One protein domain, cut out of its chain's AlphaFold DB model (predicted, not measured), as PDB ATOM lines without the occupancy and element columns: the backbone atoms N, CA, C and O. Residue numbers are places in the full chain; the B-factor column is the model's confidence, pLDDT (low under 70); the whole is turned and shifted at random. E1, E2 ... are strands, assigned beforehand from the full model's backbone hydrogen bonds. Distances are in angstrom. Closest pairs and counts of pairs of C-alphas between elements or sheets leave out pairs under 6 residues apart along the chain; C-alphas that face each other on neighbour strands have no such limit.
ATOM      1  N   ILE A   3      47.884 -41.568   3.649       91.50
ATOM      2  CA  ILE A   3      46.475 -41.464   4.075       91.50
ATOM      3  C   ILE A   3      45.868 -42.869   4.104       91.50
ATOM      4  O   ILE A   3      46.008 -43.621   3.140       91.50
ATOM      5  N   VAL A   4      45.211 -43.227   5.205       93.56
ATOM      6  CA  VAL A   4      44.665 -44.579   5.429       93.56
ATOM      7  C   VAL A   4      43.163 -44.602   5.644       93.56
ATOM      8  O   VAL A   4      42.545 -45.638   5.424       93.56
ATOM      9  N   ALA A   5      42.566 -43.484   6.045       93.44
ATOM     10  CA  ALA A   5      41.122 -43.357   6.150       93.44
ATOM     11  C   ALA A   5      40.684 -41.905   5.957       93.44
ATOM     12  O   ALA A   5      41.455 -40.969   6.190       93.44
ATOM     13  N   VAL A   6      39.429 -41.736   5.552       92.81
ATOM     14  CA  VAL A   6      38.751 -40.439   5.460       92.81
ATOM     15  C   VAL A   6      37.531 -40.490   6.367       92.81
ATOM     16  O   VAL A   6      36.769 -41.455   6.313       92.81
ATOM     17  N   VAL A   7      37.352 -39.473   7.201       93.44
ATOM     18  CA  VAL A   7      36.266 -39.383   8.184       93.44
ATOM     19  C   VAL A   7      35.368 -38.218   7.810       93.44
ATOM     20  O   VAL A   7      35.863 -37.150   7.473       93.44
ATOM     21  N   ASN A   8      34.056 -38.425   7.836       92.62
ATOM     22  CA  ASN A   8      33.085 -37.358   7.644       92.62
ATOM     23  C   ASN A   8      32.929 -36.575   8.951       92.62
ATOM     24  O   ASN A   8      32.488 -37.134   9.952       92.62
ATOM     25  N   ASP A   9      33.244 -35.281   8.948       92.44
ATOM     26  CA  ASP A   9      33.256 -34.477  10.177       92.44
ATOM     27  C   ASP A   9      31.846 -34.205  10.723       92.44
ATOM     28  O   ASP A   9      31.675 -33.932  11.909       92.44
ATOM     29  N   SER A  10      30.819 -34.288   9.870       92.44
ATOM     30  CA  SER A  10      29.427 -34.055  10.276       92.44
ATOM     31  C   SER A  10      28.814 -35.256  10.993       92.44
ATOM     32  O   SER A  10      27.958 -35.072  11.856       92.44
ATOM     33  N   THR A  11      29.222 -36.478  10.637       92.81
ATOM     34  CA  THR A  11      28.687 -37.716  11.234       92.81
ATOM     35  C   THR A  11      29.672 -38.405  12.176       92.81
ATOM     36  O   THR A  11      29.259 -39.213  13.002       92.81
ATOM     37  N   GLY A  12      30.968 -38.098  12.075       90.12
ATOM     38  CA  GLY A  12      32.044 -38.814  12.761       90.12
ATOM     39  C   GLY A  12      32.322 -40.207  12.186       90.12
ATOM     40  O   GLY A  12      33.126 -40.954  12.741       90.12
ATOM     41  N   GLU A  13      31.660 -40.578  11.088       92.19
ATOM     42  CA  GLU A  13      31.782 -41.903  10.489       92.19
ATOM     43  C   GLU A  13      32.947 -41.973   9.503       92.19
ATOM     44  O   GLU A  13      33.293 -41.006   8.817       92.19
ATOM     45  N   ILE A  14      33.539 -43.160   9.397       92.12
ATOM     46  CA  ILE A  14      34.592 -43.435   8.426       92.12
ATOM     47  C   ILE A  14      33.958 -43.566   7.041       92.12
ATOM     48  O   ILE A  14      33.258 -44.534   6.749       92.12
ATOM     49  N   GLN A  15      34.237 -42.594   6.177       90.31
ATOM     50  CA  GLN A  15      33.744 -42.543   4.805       90.31
ATOM     51  C   GLN A  15      34.402 -43.609   3.923       90.31
ATOM     52  O   GLN A  15      33.746 -44.186   3.058       90.31
ATOM     53  N   THR A  16      35.702 -43.842   4.114       91.94
ATOM     54  CA  THR A  16      36.464 -44.878   3.408       91.94
ATOM     55  C   THR A  16      37.723 -45.255   4.181       91.94
ATOM     56  O   THR A  16      38.248 -44.458   4.964       91.94
ATOM     57  N   VAL A  17      38.239 -46.452   3.907       93.81
ATOM     58  CA  VAL A  17      39.509 -46.965   4.430       93.81
ATOM     59  C   VAL A  17      40.327 -47.518   3.276       93.81
ATOM     60  O   VAL A  17      39.789 -48.196   2.397       93.81
ATOM     61  N   LEU A  18      41.627 -47.245   3.292       92.62
ATOM     62  CA  LEU A  18      42.565 -47.813   2.343       92.62
ATOM     63  C   LEU A  18      42.681 -49.325   2.552       92.62
ATOM     64  O   LEU A  18      42.788 -49.813   3.681       92.62
ATOM     65  N   ASP A  19      42.709 -50.068   1.454       90.56
ATOM     66  CA  ASP A  19      42.890 -51.509   1.472       90.56
ATOM     67  C   ASP A  19      44.147 -51.903   2.268       90.56
ATOM     68  O   ASP A  19      45.185 -51.232   2.236       90.56
ATOM     69  N   GLY A  20      44.015 -52.961   3.066       90.12
ATOM     70  CA  GLY A  20      44.998 -53.369   4.071       90.12
ATOM     71  C   GLY A  20      44.855 -52.713   5.453       90.12
ATOM     72  O   GLY A  20      45.374 -53.272   6.416       90.12
ATOM     73  N   TYR A  21      44.109 -51.609   5.611       90.12
ATOM     74  CA  TYR A  21      43.899 -50.943   6.914       90.12
ATOM     75  C   TYR A  21      42.532 -51.219   7.552       90.12
ATOM     76  O   TYR A  21      42.282 -50.789   8.676       90.12
ATOM     77  N   THR A  22      41.659 -51.982   6.893       86.62
ATOM     78  CA  THR A  22      40.299 -52.302   7.375       86.62
ATOM     79  C   THR A  22      40.269 -52.956   8.755       86.62
ATOM     80  O   THR A  22      39.340 -52.734   9.518       86.62
ATOM     81  N   HIS A  23      41.309 -53.705   9.126       84.81
ATOM     82  CA  HIS A  23      41.425 -54.326  10.448       84.81
ATOM     83  C   HIS A  23      41.610 -53.317  11.598       84.81
ATOM     84  O   HIS A  23      41.439 -53.684  12.758       84.81
ATOM     85  N   ARG A  24      41.982 -52.063  11.301       86.25
ATOM     86  CA  ARG A  24      42.235 -51.010  12.302       86.25
ATOM     87  C   ARG A  24      41.043 -50.083  12.522       86.25
ATOM     88  O   ARG A  24      41.041 -49.330  13.491       86.25
ATOM     89  N   PHE A  25      40.052 -50.116  11.636       85.31
ATOM     90  CA  PHE A  25      38.971 -49.140  11.597       85.31
ATOM     91  C   PHE A  25      37.609 -49.842  11.517       85.31
ATOM     92  O   PHE A  25      37.440 -50.732  10.684       85.31
ATOM     93  N   PRO A  26      36.612 -49.450  12.330       80.75
ATOM     94  CA  PRO A  26      35.252 -49.970  12.211       80.75
ATOM     95  C   PRO A  26      34.577 -49.383  10.959       80.75
ATOM     96  O   PRO A  26      33.881 -48.374  11.027       80.75
ATOM     97  N   TYR A  27      34.821 -49.999   9.802       83.31
ATOM     98  CA  TYR A  27      34.316 -49.574   8.495       83.31
ATOM     99  C   TYR A  27      33.469 -50.677   7.852       83.31
ATOM    100  O   TYR A  27      33.874 -51.838   7.810       83.31
ATOM    101  N   SER A  28      32.280 -50.311   7.370       80.56
ATOM    102  CA  SER A  28      31.279 -51.241   6.823       80.56
ATOM    103  C   SER A  28      31.219 -51.270   5.291       80.56
ATOM    104  O   SER A  28      30.556 -52.140   4.726       80.56
ATOM    105  N   GLY A  29      31.886 -50.332   4.610       82.94
ATOM    106  CA  GLY A  29      31.904 -50.252   3.150       82.94
ATOM    107  C   GLY A  29      32.993 -51.111   2.499       82.94
ATOM    108  O   GLY A  29      33.759 -51.811   3.161       82.94
ATOM    109  N   MET A  30      33.097 -51.033   1.170       85.38
ATOM    110  CA  MET A  30      34.229 -51.624   0.450       85.38
ATOM    111  C   MET A  30      35.469 -50.737   0.601       85.38
ATOM    112  O   MET A  30      35.351 -49.518   0.433       85.38
ATOM    113  N   PRO A  31      36.641 -51.297   0.945       88.56
ATOM    114  CA  PRO A  31      37.862 -50.513   1.041       88.56
ATOM    115  C   PRO A  31      38.266 -49.969  -0.327       88.56
ATOM    116  O   PRO A  31      38.013 -50.585  -1.365       88.56
ATOM    117  N   THR A  32      38.918 -48.814  -0.319       90.81
ATOM    118  CA  THR A  32      39.477 -48.214  -1.527       90.81
ATOM    119  C   THR A  32      40.910 -48.670  -1.742       90.81
ATOM    120  O   THR A  32      41.669 -48.859  -0.795       90.81
ATOM    121  N   ARG A  33      41.327 -48.795  -2.999       90.31
ATOM    122  CA  ARG A  33      42.726 -49.080  -3.335       90.31
ATOM    123  C   ARG A  33      43.614 -47.841  -3.274       90.31
ATOM    124  O   ARG A  33      44.834 -47.988  -3.208       90.31
ATOM    125  N   LYS A  34      43.030 -46.639  -3.317       89.62
ATOM    126  CA  LYS A  34      43.782 -45.391  -3.452       89.62
ATOM    127  C   LYS A  34      43.051 -44.212  -2.814       89.62
ATOM    128  O   LYS A  34      41.864 -44.005  -3.057       89.62
ATOM    129  N   ILE A  35      43.794 -43.434  -2.030       91.19
ATOM    130  CA  ILE A  35      43.367 -42.140  -1.494       91.19
ATOM    131  C   ILE A  35      44.454 -41.129  -1.850       91.19
ATOM    132  O   ILE A  35      45.570 -41.233  -1.339       91.19
ATOM    133  N   ASP A  36      44.136 -40.168  -2.711       90.06
ATOM    134  CA  ASP A  36      45.054 -39.097  -3.103       90.06
ATOM    135  C   ASP A  36      44.565 -37.751  -2.591       90.06
ATOM    136  O   ASP A  36      43.370 -37.483  -2.551       90.06
ATOM    137  N   ILE A  37      45.499 -36.867  -2.251       87.62
ATOM    138  CA  ILE A  37      45.200 -35.488  -1.874       87.62
ATOM    139  C   ILE A  37      45.728 -34.539  -2.947       87.62
ATOM    140  O   ILE A  37      46.928 -34.477  -3.214       87.62
ATOM    141  N   THR A  38      44.827 -33.773  -3.546       83.69
ATOM    142  CA  THR A  38      45.160 -32.654  -4.422       83.69
ATOM    143  C   THR A  38      44.915 -31.366  -3.652       83.69
ATOM    144  O   THR A  38      43.777 -31.007  -3.357       83.69
ATOM    145  N   ARG A  39      45.991 -30.660  -3.308       74.75
ATOM    146  CA  ARG A  39      45.900 -29.324  -2.706       74.75
ATOM    147  C   ARG A  39      45.489 -28.332  -3.789       74.75
ATOM    148  O   ARG A  39      46.177 -28.213  -4.802       74.75
ATOM    149  N   GLN A  40      44.377 -27.639  -3.586       68.56
ATOM    150  CA  GLN A  40      43.951 -26.519  -4.413       68.56
ATOM    151  C   GLN A  40      44.031 -25.233  -3.589       68.56
ATOM    152  O   GLN A  40      43.473 -25.114  -2.501       68.56
ATOM    153  N   TYR A  41      44.746 -24.247  -4.112       62.03
ATOM    154  CA  TYR A  41      44.773 -22.918  -3.518       62.03
ATOM    155  C   TYR A  41      43.508 -22.178  -3.966       62.03
ATOM    156  O   TYR A  41      43.360 -21.883  -5.151       62.03
ATOM    157  N   GLY A  42      42.575 -21.947  -3.040       59.69
ATOM    158  CA  GLY A  42      41.384 -21.132  -3.279       59.69
ATOM    159  C   GLY A  42      41.651 -19.650  -3.001       59.69
ATOM    160  O   GLY A  42      42.705 -19.281  -2.484       59.69
ATOM    161  N   GLU A  43      40.680 -18.785  -3.310       56.50
ATOM    162  CA  GLU A  43      40.774 -17.335  -3.046       56.50
ATOM    163  C   GLU A  43      40.897 -17.000  -1.544       56.50
ATOM    164  O   GLU A  43      41.390 -15.931  -1.189       56.50
ATOM    165  N   ILE A  44      40.489 -17.919  -0.658       57.06
ATOM    166  CA  ILE A  44      40.526 -17.763   0.802       57.06
ATOM    167  C   ILE A  44      41.186 -18.998   1.439       57.06
ATOM    168  O   ILE A  44      40.564 -19.750   2.177       57.06
ATOM    169  N   GLY A  45      42.474 -19.203   1.158       59.22
ATOM    170  CA  GLY A  45      43.296 -20.221   1.823       59.22
ATOM    171  C   GLY A  45      43.497 -21.525   1.043       59.22
ATOM    172  O   GLY A  45      43.089 -21.679  -0.109       59.22
ATOM    173  N   GLU A  46      44.224 -22.454   1.666       64.00
ATOM    174  CA  GLU A  46      44.533 -23.771   1.102       64.00
ATOM    175  C   GLU A  46      43.371 -24.730   1.396       64.00
ATOM    176  O   GLU A  46      43.094 -25.036   2.555       64.00
ATOM    177  N   HIS A  47      42.698 -25.213   0.350       74.06
ATOM    178  CA  HIS A  47      41.682 -26.257   0.455       74.06
ATOM    179  C   HIS A  47      42.239 -27.527  -0.178       74.06
ATOM    180  O   HIS A  47      42.762 -27.509  -1.292       74.06
ATOM    181  N   ALA A  48      42.140 -28.661   0.502       82.69
ATOM    182  CA  ALA A  48      42.525 -29.923  -0.098       82.69
ATOM    183  C   ALA A  48      41.288 -30.671  -0.593       82.69
ATOM    184  O   ALA A  48      40.282 -30.795   0.105       82.69
ATOM    185  N   ILE A  49      41.371 -31.179  -1.818       87.88
ATOM    186  CA  ILE A  49      40.408 -32.128  -2.364       87.88
ATOM    187  C   ILE A  49      41.047 -33.504  -2.295       87.88
ATOM    188  O   ILE A  49      42.165 -33.718  -2.761       87.88
ATOM    189  N   VAL A  50      40.327 -34.440  -1.706       88.62
ATOM    190  CA  VAL A  50      40.723 -35.833  -1.585       88.62
ATOM    191  C   VAL A  50      39.988 -36.618  -2.656       88.62
ATOM    192  O   VAL A  50      38.764 -36.556  -2.739       88.62
ATOM    193  N   SER A  51      40.742 -37.344  -3.472       89.69
ATOM    194  CA  SER A  51      40.219 -38.308  -4.429       89.69
ATOM    195  C   SER A  51      40.249 -39.706  -3.822       89.69
ATOM    196  O   SER A  51      41.259 -40.130  -3.253       89.69
ATOM    197  N   ILE A  52      39.125 -40.408  -3.923       89.44
ATOM    198  CA  ILE A  52      38.917 -41.753  -3.400       89.44
ATOM    199  C   ILE A  52      38.381 -42.625  -4.533       89.44
ATOM    200  O   ILE A  52      37.348 -42.313  -5.120       89.44
ATOM    201  N   GLU A  53      39.011 -43.766  -4.798       85.75
ATOM    202  CA  GLU A  53      38.457 -44.747  -5.739       85.75
ATOM    203  C   GLU A  53      37.457 -45.669  -5.020       85.75
ATOM    204  O   GLU A  53      37.850 -46.484  -4.186       85.75
ATOM    205  N   MET A  54      36.162 -45.583  -5.322       78.81
ATOM    206  CA  MET A  54      35.141 -46.476  -4.754       78.81
ATOM    207  C   MET A  54      34.330 -47.118  -5.874       78.81
ATOM    208  O   MET A  54      33.814 -46.435  -6.753       78.81
ATOM    209  N   ASN A  55      34.198 -48.447  -5.849       77.81
ATOM    210  CA  ASN A  55      33.407 -49.208  -6.826       77.81
ATOM    211  C   ASN A  55      33.782 -48.941  -8.302       77.81
ATOM    212  O   ASN A  55      32.923 -49.003  -9.177       77.81
ATOM    213  N   GLY A  56      35.054 -48.635  -8.582       78.62
ATOM    214  CA  GLY A  56      35.534 -48.304  -9.930       78.62
ATOM    215  C   GLY A  56      35.253 -46.866 -10.382       78.62
ATOM    216  O   GLY A  56      35.526 -46.539 -11.535       78.62
ATOM    217  N   TYR A  57      34.739 -46.012  -9.493       83.19
ATOM    218  CA  TYR A  57      34.509 -44.589  -9.738       83.19
ATOM    219  C   TYR A  57      35.378 -43.726  -8.824       83.19
ATOM    220  O   TYR A  57      35.665 -44.089  -7.682       83.19
ATOM    221  N   GLU A  58      35.780 -42.565  -9.330       86.94
ATOM    222  CA  GLU A  58      36.497 -41.560  -8.552       86.94
ATOM    223  C   GLU A  58      35.502 -40.664  -7.801       86.94
ATOM    224  O   GLU A  58      34.603 -40.068  -8.397       86.94
ATOM    225  N   HIS A  59      35.662 -40.571  -6.484       88.12
ATOM    226  CA  HIS A  59      34.884 -39.715  -5.597       88.12
ATOM    227  C   HIS A  59      35.773 -38.607  -5.040       88.12
ATOM    228  O   HIS A  59      36.787 -38.879  -4.403       88.12
ATOM    229  N   LEU A  60      35.365 -37.356  -5.247       88.62
ATOM    230  CA  LEU A  60      36.079 -36.180  -4.753       88.62
ATOM    231  C   LEU A  60      35.391 -35.636  -3.499       88.62
ATOM    232  O   LEU A  60      34.197 -35.330  -3.528       88.62
ATOM    233  N   VAL A  61      36.140 -35.484  -2.409       88.25
ATOM    234  CA  VAL A  61      35.653 -34.904  -1.149       88.25
ATOM    235  C   VAL A  61      36.563 -33.770  -0.680       88.25
ATOM    236  O   VAL A  61      37.776 -33.828  -0.845       88.25
ATOM    237  N   SER A  62      35.983 -32.712  -0.114       87.75
ATOM    238  CA  SER A  62      36.731 -31.549   0.389       87.75
ATOM    239  C   SER A  62      37.160 -31.763   1.838       87.75
ATOM    240  O   SER A  62      36.337 -32.163   2.664       87.75
ATOM    241  N   THR A  63      38.400 -31.412   2.182       87.62
ATOM    242  CA  THR A  63      38.880 -31.445   3.573       87.62
ATOM    243  C   THR A  63      38.229 -30.399   4.479       87.62
ATOM    244  O   THR A  63      38.524 -30.344   5.663       87.62
ATOM    245  N   GLU A  64      37.336 -29.556   3.957       88.75
ATOM    246  CA  GLU A  64      36.495 -28.674   4.778       88.75
ATOM    247  C   GLU A  64      35.390 -29.421   5.533       88.75
ATOM    248  O   GLU A  64      34.812 -28.884   6.475       88.75
ATOM    249  N   ARG A  65      35.024 -30.618   5.060       89.38
ATOM    250  CA  ARG A  65      33.960 -31.450   5.645       89.38
ATOM    251  C   ARG A  65      34.441 -32.846   6.024       89.38
ATOM    252  O   ARG A  65      33.638 -33.657   6.491       89.38
ATOM    253  N   TYR A  66      35.702 -33.142   5.730       91.38
ATOM    254  CA  TYR A  66      36.284 -34.453   5.925       91.38
ATOM    255  C   TYR A  66      37.692 -34.341   6.495       91.38
ATOM    256  O   TYR A  66      38.570 -33.703   5.911       91.38
ATOM    257  N   SER A  67      37.933 -35.065   7.579       91.50
ATOM    258  CA  SER A  67      39.257 -35.232   8.160       91.50
ATOM    259  C   SER A  67      39.994 -36.424   7.549       91.50
ATOM    260  O   SER A  67      39.404 -37.447   7.190       91.50
ATOM    261  N   LEU A  68      41.319 -36.306   7.461       91.81
ATOM    262  CA  LEU A  68      42.206 -37.348   6.951       91.81
ATOM    263  C   LEU A  68      42.944 -38.037   8.095       91.81
ATOM    264  O   LEU A  68      43.569 -37.381   8.929       91.81
ATOM    265  N   VAL A  69      42.920 -39.368   8.100       91.88
ATOM    266  CA  VAL A  69      43.734 -40.176   9.010       91.88
ATOM    267  C   VAL A  69      44.984 -40.618   8.271       91.88
ATOM    268  O   VAL A  69      44.906 -41.212   7.192       91.88
ATOM    269  N   TYR A  70      46.137 -40.352   8.870       91.44
ATOM    270  CA  TYR A  70      47.432 -40.739   8.334       91.44
ATOM    271  C   TYR A  70      47.968 -41.949   9.089       91.44
ATOM    272  O   TYR A  70      47.868 -42.007  10.315       91.44
ATOM    273  N   ASP A  71      48.581 -42.888   8.370       90.44
ATOM    274  CA  ASP A  71      49.473 -43.844   9.010       90.44
ATOM    275  C   ASP A  71      50.628 -43.042   9.594       90.44
ATOM    276  O   ASP A  71      51.320 -42.298   8.879       90.44
ATOM    277  N   LYS A  72      50.809 -43.166  10.904       81.75
ATOM    278  CA  LYS A  72      52.043 -42.734  11.530       81.75
ATOM    279  C   LYS A  72      53.078 -43.726  11.019       81.75
ATOM    280  O   LYS A  72      53.013 -44.890  11.388       81.75
TER     281      LYS A  72
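AT A GLANCE: This is residues 3 to 72 of the 76 residues of an uncharacterized protein of Enterococcus avium (UniProt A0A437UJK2). Two small antiparallel sheets, E2 - E1 - E6 and E3 - E4 - E5, make a sandwich, partly face to face, strands crossed at 64 degrees; the long hairpin E3 and E4 reaches beyond it. The 70 printed residues include six named strands, E1 to E6 in chain order, and no named helix: all strand. The whole is compact, radius of gyration of the C-alphas 12.0 A, but elongated, spanning 39 by 25 by 23 A.

HOW THE PARTS SIT: E1, residues 3 to 8, forms a hairpin with E2, residues 14 to 17; N 15 and O 6 are 2.8 A apart. E1 also neighbours E6, residues 66 to 71; N 7 and O 67 are 2.9 A apart. E3, residues 35 to 42, E4, residues 45 to 54, and E5, residues 57 to 62, form a meander, each the antiparallel neighbour of the one before; N 38 and O 49, and N 52 and O 59, are 2.8 A apart. Between sheets, the closest C-alphas of E1 and E3, Ile 3 and Ile 35, are 6.4 A apart.

IN THESE COORDINATES: E1 begins at C-alpha 3 (46.475, -41.464, 4.075). E4 measures 28.3 A, E3 21.2 A. E6 ends at C-alpha 71 (49.473, -43.844, 9.010).

THE WHOLE: The printed part has no cut. The link E2 to E3, residues 18 to 34, is long. Residues 40 to 46 have pLDDT under 70.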